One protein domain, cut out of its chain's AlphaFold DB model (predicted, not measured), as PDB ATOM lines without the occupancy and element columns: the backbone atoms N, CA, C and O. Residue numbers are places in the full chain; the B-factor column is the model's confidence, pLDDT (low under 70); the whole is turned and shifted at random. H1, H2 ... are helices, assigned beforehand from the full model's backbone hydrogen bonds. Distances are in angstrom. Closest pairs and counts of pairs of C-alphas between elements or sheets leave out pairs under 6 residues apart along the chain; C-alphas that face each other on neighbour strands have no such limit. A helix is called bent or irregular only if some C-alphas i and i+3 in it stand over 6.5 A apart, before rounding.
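AT A GLANCE: This is residues 2 to 55 of the 87 residues of an uncharacterized protein of Acidobacteria bacterium (UniProt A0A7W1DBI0). Going along the printed part from Thr 2, picture an open, flat chain of three helices with an empty middle: the short H1 folds back from the start of the long H2 as the arms of an open V, and H3 sits by itself beyond the other end of H2, across a loop of residues 33 to 40. No two of the helices pack together, and H2 with the loop makes most of the length. The printed part has 54 residues, with three named helices in the order H1, H2, H3 and no named strand; the class is all helix, with 37 residues in the helices. The whole is extended, with a radius of gyration of the C-alphas of 17.7 A and spans of 50 by 26 by 9 A.

HOW THE PARTS SIT: Begin with H1, residues 3 to 11, and go over the tight link of 3 residues to H2, residues 15 to 32. Look at Ile 10 and Gln 18: their C-alphas, the closest of the two helices, are 6.4 A apart. H1 and H2 are close but not clearly touching, with 2 pairs of C-alphas within 8 A. Their lines stand at a steep tilt of 43 degrees and they run opposite ways, with their centres 14.7 A apart. From Asn 32 a short link of 8 residues goes on to H3, residues 41 to 50. H3 is apart from H2, and H1 and H3 are apart too: no C-alpha of H3 comes within 8 A of either. In the backbones of H1, H2 and H3, every O i to N i+4 pair is within hydrogen-bond range.

IN THESE COORDINATES: Find C-alpha 3 at (17.698, 16.825, 35.308); from there H1 runs 12.7 A to C-alpha 11. H2 begins at C-alpha 15, at (33.497, 16.841, 47.138), and runs 25.7 A to C-alpha 32 at (29.635, 27.794, 24.212); with 18 residues it is the longest helix. H3 runs 14.3 A from C-alpha 41 to C-alpha 50, which you will find at (4.913, 27.404, 14.460). None of the three is bent.

THE WHOLE: The two C-alphas farthest apart are those of Pro 14 and Ser 55, at 50.2 A, while those of Thr 2 and Ser 55, the first and last printed, are 32.0 A apart. The outline is flat. Residues 23 to 38, of which 23 to 32 belong to H2, stand free. The printed part has no cut and no long link. In the B-factor column the mean pLDDT of the printed part is 86.3; look at residues 32 to 37 for the low values, under 70.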
ATOM      1  N   THR A   2      15.968  12.367  34.185       91.62
ATOM      2  CA  THR A   2      15.535  13.757  34.382       91.62
ATOM      3  C   THR A   2      16.696  14.614  34.908       91.62
ATOM      4  O   THR A   2      17.632  14.076  35.504       91.62
ATOM      5  N   PRO A   3      16.665  15.950  34.744       87.56
ATOM      6  CA  PRO A   3      17.698  16.825  35.308       87.56
ATOM      7  C   PRO A   3      17.863  16.667  36.829       87.56
ATOM      8  O   PRO A   3      18.969  16.769  37.354       87.56
ATOM      9  N   GLN A   4      16.771  16.366  37.537       87.38
ATOM     10  CA  GLN A   4      16.769  16.144  38.984       87.38
ATOM     11  C   GLN A   4      17.448  14.827  39.376       87.38
ATOM     12  O   GLN A   4      18.180  14.788  40.362       87.38
ATOM     13  N   GLU A   5      17.265  13.764  38.592       91.25
ATOM     14  CA  GLU A   5      17.967  12.491  38.803       91.25
ATOM     15  C   GLU A   5      19.483  12.654  38.652       91.25
ATOM     16  O   GLU A   5      20.239  12.124  39.461       91.25
ATOM     17  N   ILE A   6      19.930  13.444  37.672       89.69
ATOM     18  CA  ILE A   6      21.357  13.723  37.448       89.69
ATOM     19  C   ILE A   6      21.957  14.484  38.636       89.69
ATOM     20  O   ILE A   6      23.024  14.118  39.124       89.69
ATOM     21  N   LEU A   7      21.266  15.512  39.140       90.50
ATOM     22  CA  LEU A   7      21.722  16.265  40.314       90.50
ATOM     23  C   LEU A   7      21.828  15.374  41.553       90.50
ATOM     24  O   LEU A   7      22.823  15.439  42.272       90.50
ATOM     25  N   ASN A   8      20.837  14.509  41.774       92.62
ATOM     26  CA  ASN A   8      20.845  13.573  42.894       92.62
ATOM     27  C   ASN A   8      22.019  12.588  42.831       92.62
ATOM     28  O   ASN A   8      22.557  12.239  43.877       92.62
ATOM     29  N   GLU A   9      22.440  12.157  41.641       91.19
ATOM     30  CA  GLU A   9      23.641  11.328  41.487       91.19
ATOM     31  C   GLU A   9      24.929  12.119  41.743       91.19
ATOM     32  O   GLU A   9      25.809  11.636  42.452       91.19
ATOM     33  N   ILE A  10      25.025  13.363  41.267       91.06
ATOM     34  CA  ILE A  10      26.198  14.220  41.515       91.06
ATOM     35  C   ILE A  10      26.385  14.471  43.020       91.06
ATOM     36  O   ILE A  10      27.510  14.419  43.516       91.06
ATOM     37  N   TYR A  11      25.300  14.674  43.774       92.31
ATOM     38  CA  TYR A  11      25.374  14.882  45.225       92.31
ATOM     39  C   TYR A  11      25.863  13.660  46.014       92.31
ATOM     40  O   TYR A  11      26.325  13.825  47.144       92.31
ATOM     41  N   LYS A  12      25.797  12.449  45.445       95.06
ATOM     42  CA  LYS A  12      26.335  11.231  46.075       95.06
ATOM     43  C   LYS A  12      27.854  11.109  45.935       95.06
ATOM     44  O   LYS A  12      28.456  10.298  46.635       95.06
ATOM     45  N   LEU A  13      28.472  11.887  45.046       92.88
ATOM     46  CA  LEU A  13      29.910  11.833  44.798       92.88
ATOM     47  C   LEU A  13      30.705  12.589  45.877       92.88
ATOM     48  O   LEU A  13      30.185  13.522  46.493       92.88
ATOM     49  N   PRO A  14      31.986  12.252  46.096       92.88
ATOM     50  CA  PRO A  14      32.887  13.030  46.938       92.88
ATOM     51  C   PRO A  14      33.042  14.485  46.462       92.88
ATOM     52  O   PRO A  14      33.078  14.771  45.266       92.88
ATOM     53  N   LEU A  15      33.247  15.414  47.405       89.31
ATOM     54  CA  LEU A  15      33.497  16.841  47.138       89.31
ATOM     55  C   LEU A  15      34.508  17.147  46.007       89.31
ATOM     56  O   LEU A  15      34.235  18.059  45.226       89.31
ATOM     57  N   PRO A  16      35.663  16.457  45.879       91.75
ATOM     58  CA  PRO A  16      36.584  16.722  44.771       91.75
ATOM     59  C   PRO A  16      35.988  16.392  43.398       91.75
ATOM     60  O   PRO A  16      36.231  17.129  42.447       91.75
ATOM     61  N   GLU A  17      35.183  15.338  43.288       89.75
ATOM     62  CA  GLU A  17      34.518  14.956  42.036       89.75
ATOM     63  C   GLU A  17      33.373  15.916  41.710       89.75
ATOM     64  O   GLU A  17      33.242  16.357  40.570       89.75
ATOM     65  N   GLN A  18      32.615  16.347  42.724       91.69
ATOM     66  CA  GLN A  18      31.608  17.399  42.559       91.69
ATOM     67  C   GLN A  18      32.223  18.698  42.019       91.69
ATOM     68  O   GLN A  18      31.669  19.308  41.104       91.69
ATOM     69  N   LYS A  19      33.388  19.108  42.546       91.25
ATOM     70  CA  LYS A  19      34.116  20.287  42.049       91.25
ATOM     71  C   LYS A  19      34.567  20.116  40.604       91.25
ATOM     72  O   LYS A  19      34.320  21.004  39.799       91.25
ATOM     73  N   GLN A  20      35.154  18.971  40.256       91.50
ATOM     74  CA  GLN A  20      35.574  18.695  38.877       91.50
ATOM     75  C   GLN A  20      34.400  18.768  37.895       91.50
ATOM     76  O   GLN A  20      34.527  19.345  36.814       91.50
ATOM     77  N   ILE A  21      33.237  18.234  38.283       90.88
ATOM     78  CA  ILE A  21      32.019  18.318  37.475       90.88
ATOM     79  C   ILE A  21      31.580  19.778  37.333       90.88
ATOM     80  O   ILE A  21      31.356  20.228  36.209       90.88
ATOM     81  N   ALA A  22      31.518  20.543  38.425       89.88
ATOM     82  CA  ALA A  22      31.149  21.957  38.386       89.88
ATOM     83  C   ALA A  22      32.086  22.778  37.480       89.88
ATOM     84  O   ALA A  22      31.614  23.520  36.616       89.88
ATOM     85  N   ASP A  23      33.398  22.583  37.608       91.50
ATOM     86  CA  ASP A  23      34.414  23.259  36.798       91.50
ATOM     87  C   ASP A  23      34.276  22.896  35.313       91.50
ATOM     88  O   ASP A  23      34.342  23.766  34.441       91.50
ATOM     89  N   SER A  24      34.007  21.621  35.009       87.94
ATOM     90  CA  SER A  24      33.774  21.164  33.637       87.94
ATOM     91  C   SER A  24      32.524  21.800  33.016       87.94
ATOM     92  O   SER A  24      32.548  22.204  31.853       87.94
ATOM     93  N   VAL A  25      31.443  21.955  33.788       88.62
ATOM     94  CA  VAL A  25      30.195  22.583  33.332       88.62
ATOM     95  C   VAL A  25      30.405  24.075  33.083       88.62
ATOM     96  O   VAL A  25      29.975  24.593  32.051       88.62
ATOM     97  N   LEU A  26      31.106  24.765  33.986       87.38
ATOM     98  CA  LEU A  26      31.442  26.182  33.834       87.38
ATOM     99  C   LEU A  26      32.323  26.424  32.604       87.38
ATOM    100  O   LEU A  26      32.046  27.341  31.830       87.38
ATOM    101  N   LYS A  27      33.329  25.570  32.383       85.88
ATOM    102  CA  LYS A  27      34.204  25.632  31.208       85.88
ATOM    103  C   LYS A  27      33.425  25.428  29.907       85.88
ATOM    104  O   LYS A  27      33.497  26.276  29.024       85.88
ATOM    105  N   ASN A  28      32.605  24.380  29.826       81.75
ATOM    106  CA  ASN A  28      31.757  24.134  28.655       81.75
ATOM    107  C   ASN A  28      30.789  25.296  28.391       81.75
ATOM    108  O   ASN A  28      30.556  25.659  27.240       81.75
ATOM    109  N   ARG A  29      30.223  25.908  29.436       77.19
ATOM    110  CA  ARG A  29      29.349  27.077  29.282       77.19
ATOM    111  C   ARG A  29      30.108  28.275  28.710       77.19
ATOM    112  O   ARG A  29      29.603  28.922  27.801       77.19
ATOM    113  N   ALA A  30      31.310  28.548  29.216       72.94
ATOM    114  CA  ALA A  30      32.149  29.642  28.731       72.94
ATOM    115  C   ALA A  30      32.571  29.443  27.264       72.94
ATOM    116  O   ALA A  30      32.517  30.386  26.481       72.94
ATOM    117  N   GLU A  31      32.911  28.212  26.878       71.94
ATOM    118  CA  GLU A  31      33.275  27.851  25.501       71.94
ATOM    119  C   GLU A  31      32.079  27.929  24.535       71.94
ATOM    120  O   GLU A  31      32.243  28.294  23.372       71.94
ATOM    121  N   ASN A  32      30.857  27.673  25.014       63.97
ATOM    122  CA  ASN A  32      29.635  27.794  24.212       63.97
ATOM    123  C   ASN A  32      29.061  29.224  24.135       63.97
ATOM    124  O   ASN A  32      28.238  29.486  23.259       63.97
ATOM    125  N   ASN A  33      29.498  30.163  24.985       57.06
ATOM    126  CA  ASN A  33      29.014  31.555  24.976       57.06
ATOM    127  C   ASN A  33      29.496  32.381  23.763       57.06
ATOM    128  O   ASN A  33      28.999  33.482  23.548       57.06
ATOM    129  N   TYR A  34      30.429  31.858  22.958       53.47
ATOM    130  CA  TYR A  34      30.886  32.473  21.701       53.47
ATOM    131  C   TYR A  34      30.308  31.802  20.449       53.47
ATOM    132  O   TYR A  34      30.708  32.117  19.325       53.47
ATOM    133  N   SER A  35      29.378  30.858  20.615       58.56
ATOM    134  CA  SER A  35      28.679  30.283  19.475       58.56
ATOM    135  C   SER A  35      27.778  31.360  18.876       58.56
ATOM    136  O   SER A  35      26.920  31.905  19.573       58.56
ATOM    137  N   LYS A  36      27.978  31.681  17.589       61.66
ATOM    138  CA  LYS A  36      26.976  32.415  16.803       61.66
ATOM    139  C   LYS A  36      25.604  31.808  17.113       61.66
ATOM    140  O   LYS A  36      25.532  30.578  17.224       61.66
ATOM    141  N   PRO A  37      24.544  32.618  17.274       62.44
ATOM    142  CA  PRO A  37      23.222  32.066  17.520       62.44
ATOM    143  C   PRO A  37      22.960  30.994  16.458       62.44
ATOM    144  O   PRO A  37      23.194  31.217  15.271       62.44
ATOM    145  N   LYS A  38      22.571  29.790  16.901       72.00
ATOM    146  CA  LYS A  38      22.355  28.629  16.014       72.00
ATOM    147  C   LYS A  38      21.277  28.880  14.955       72.00
ATOM    148  O   LYS A  38      21.096  28.045  14.080       72.00
ATOM    149  N   MET A  39      20.548  29.976  15.112       80.50
ATOM    150  CA  MET A  39      19.341  30.334  14.410       80.50
ATOM    151  C   MET A  39      19.347  31.848  14.228       80.50
ATOM    152  O   MET A  39      19.712  32.574  15.161       80.50
ATOM    153  N   THR A  40      18.986  32.322  13.045       88.75
ATOM    154  CA  THR A  40      18.777  33.749  12.802       88.75
ATOM    155  C   THR A  40      17.524  34.234  13.538       88.75
ATOM    156  O   THR A  40      16.702  33.441  14.002       88.75
ATOM    157  N   GLU A  41      17.375  35.551  13.672       85.50
ATOM    158  CA  GLU A  41      16.176  36.150  14.266       85.50
ATOM    159  C   GLU A  41      14.906  35.765  13.497       85.50
ATOM    160  O   GLU A  41      13.911  35.363  14.096       85.50
ATOM    161  N   GLU A  42      14.975  35.788  12.168       89.06
ATOM    162  CA  GLU A  42      13.871  35.395  11.294       89.06
ATOM    163  C   GLU A  42      13.482  33.926  11.489       89.06
ATOM    164  O   GLU A  42      12.306  33.600  11.666       89.06
ATOM    165  N   GLU A  43      14.472  33.034  11.542       92.25
ATOM    166  CA  GLU A  43      14.237  31.622  11.823       92.25
ATOM    167  C   GLU A  43      13.577  31.454  13.204       92.25
ATOM    168  O   GLU A  43      12.601  30.711  13.340       92.25
ATOM    169  N   PHE A  44      14.047  32.180  14.224       92.25
ATOM    170  CA  PHE A  44      13.479  32.140  15.573       92.25
ATOM    171  C   PHE A  44      12.016  32.601  15.611       92.25
ATOM    172  O   PHE A  44      11.184  31.944  16.242       92.25
ATOM    173  N   LEU A  45      11.674  33.668  14.888       93.06
ATOM    174  CA  LEU A  45      10.300  34.154  14.760       93.06
ATOM    175  C   LEU A  45       9.393  33.114  14.090       93.06
ATOM    176  O   LEU A  45       8.298  32.841  14.589       93.06
ATOM    177  N   GLN A  46       9.868  32.441  13.037       94.75
ATOM    178  CA  GLN A  46       9.134  31.332  12.413       94.75
ATOM    179  C   GLN A  46       8.900  30.170  13.386       94.75
ATOM    180  O   GLN A  46       7.818  29.579  13.409       94.75
ATOM    181  N   TYR A  47       9.885  29.849  14.230       94.44
ATOM    182  CA  TYR A  47       9.717  28.830  15.264       94.44
ATOM    183  C   TYR A  47       8.649  29.217  16.294       94.44
ATOM    184  O   TYR A  47       7.825  28.376  16.661       94.44
ATOM    185  N   LEU A  48       8.626  30.474  16.746       94.88
ATOM    186  CA  LEU A  48       7.610  30.962  17.682       94.88
ATOM    187  C   LEU A  48       6.204  30.925  17.073       94.88
ATOM    188  O   LEU A  48       5.263  30.511  17.756       94.88
ATOM    189  N   LEU A  49       6.077  31.286  15.793       96.00
ATOM    190  CA  LEU A  49       4.823  31.205  15.045       96.00
ATOM    191  C   LEU A  49       4.340  29.751  14.940       96.00
ATOM    192  O   LEU A  49       3.204  29.440  15.288       96.00
ATOM    193  N   ALA A  50       5.228  28.830  14.557       95.88
ATOM    194  CA  ALA A  50       4.913  27.404  14.460       95.88
ATOM    195  C   ALA A  50       4.528  26.780  15.813       95.88
ATOM    196  O   ALA A  50       3.775  25.806  15.869       95.88
ATOM    197  N   LYS A  51       5.039  27.331  16.919       96.19
ATOM    198  CA  LYS A  51       4.668  26.936  18.284       96.19
ATOM    199  C   LYS A  51       3.383  27.597  18.787       96.19
ATOM    200  O   LYS A  51       2.935  27.231  19.871       96.19
ATOM    201  N   GLY A  52       2.803  28.533  18.035       94.75
ATOM    202  CA  GLY A  52       1.621  29.294  18.437       94.75
ATOM    203  C   GLY A  52       1.875  30.247  19.606       94.75
ATOM    204  O   GLY A  52       0.936  30.617  20.304       94.75
ATOM    205  N   VAL A  53       3.139  30.608  19.856       97.50
ATOM    206  CA  VAL A  53       3.509  31.596  20.884       97.50
ATOM    207  C   VAL A  53       3.168  33.007  20.404       97.50
ATOM    208  O   VAL A  53       2.755  33.846  21.199       97.50
ATOM    209  N   ILE A  54       3.317  33.241  19.100       95.50
ATOM    210  CA  ILE A  54       2.881  34.449  18.398       95.50
ATOM    211  C   ILE A  54       1.888  34.050  17.304       95.50
ATOM    212  O   ILE A  54       1.953  32.932  16.791       95.50
ATOM    213  N   SER A  55       0.963  34.946  16.963       94.50
ATOM    214  CA  SER A  55      -0.028  34.734  15.898       94.50
ATOM    215  C   SER A  55       0.469  35.164  14.518       94.50
ATOM    216  O   SER A  55      -0.018  34.653  13.516       94.50
TER     217      SER A  55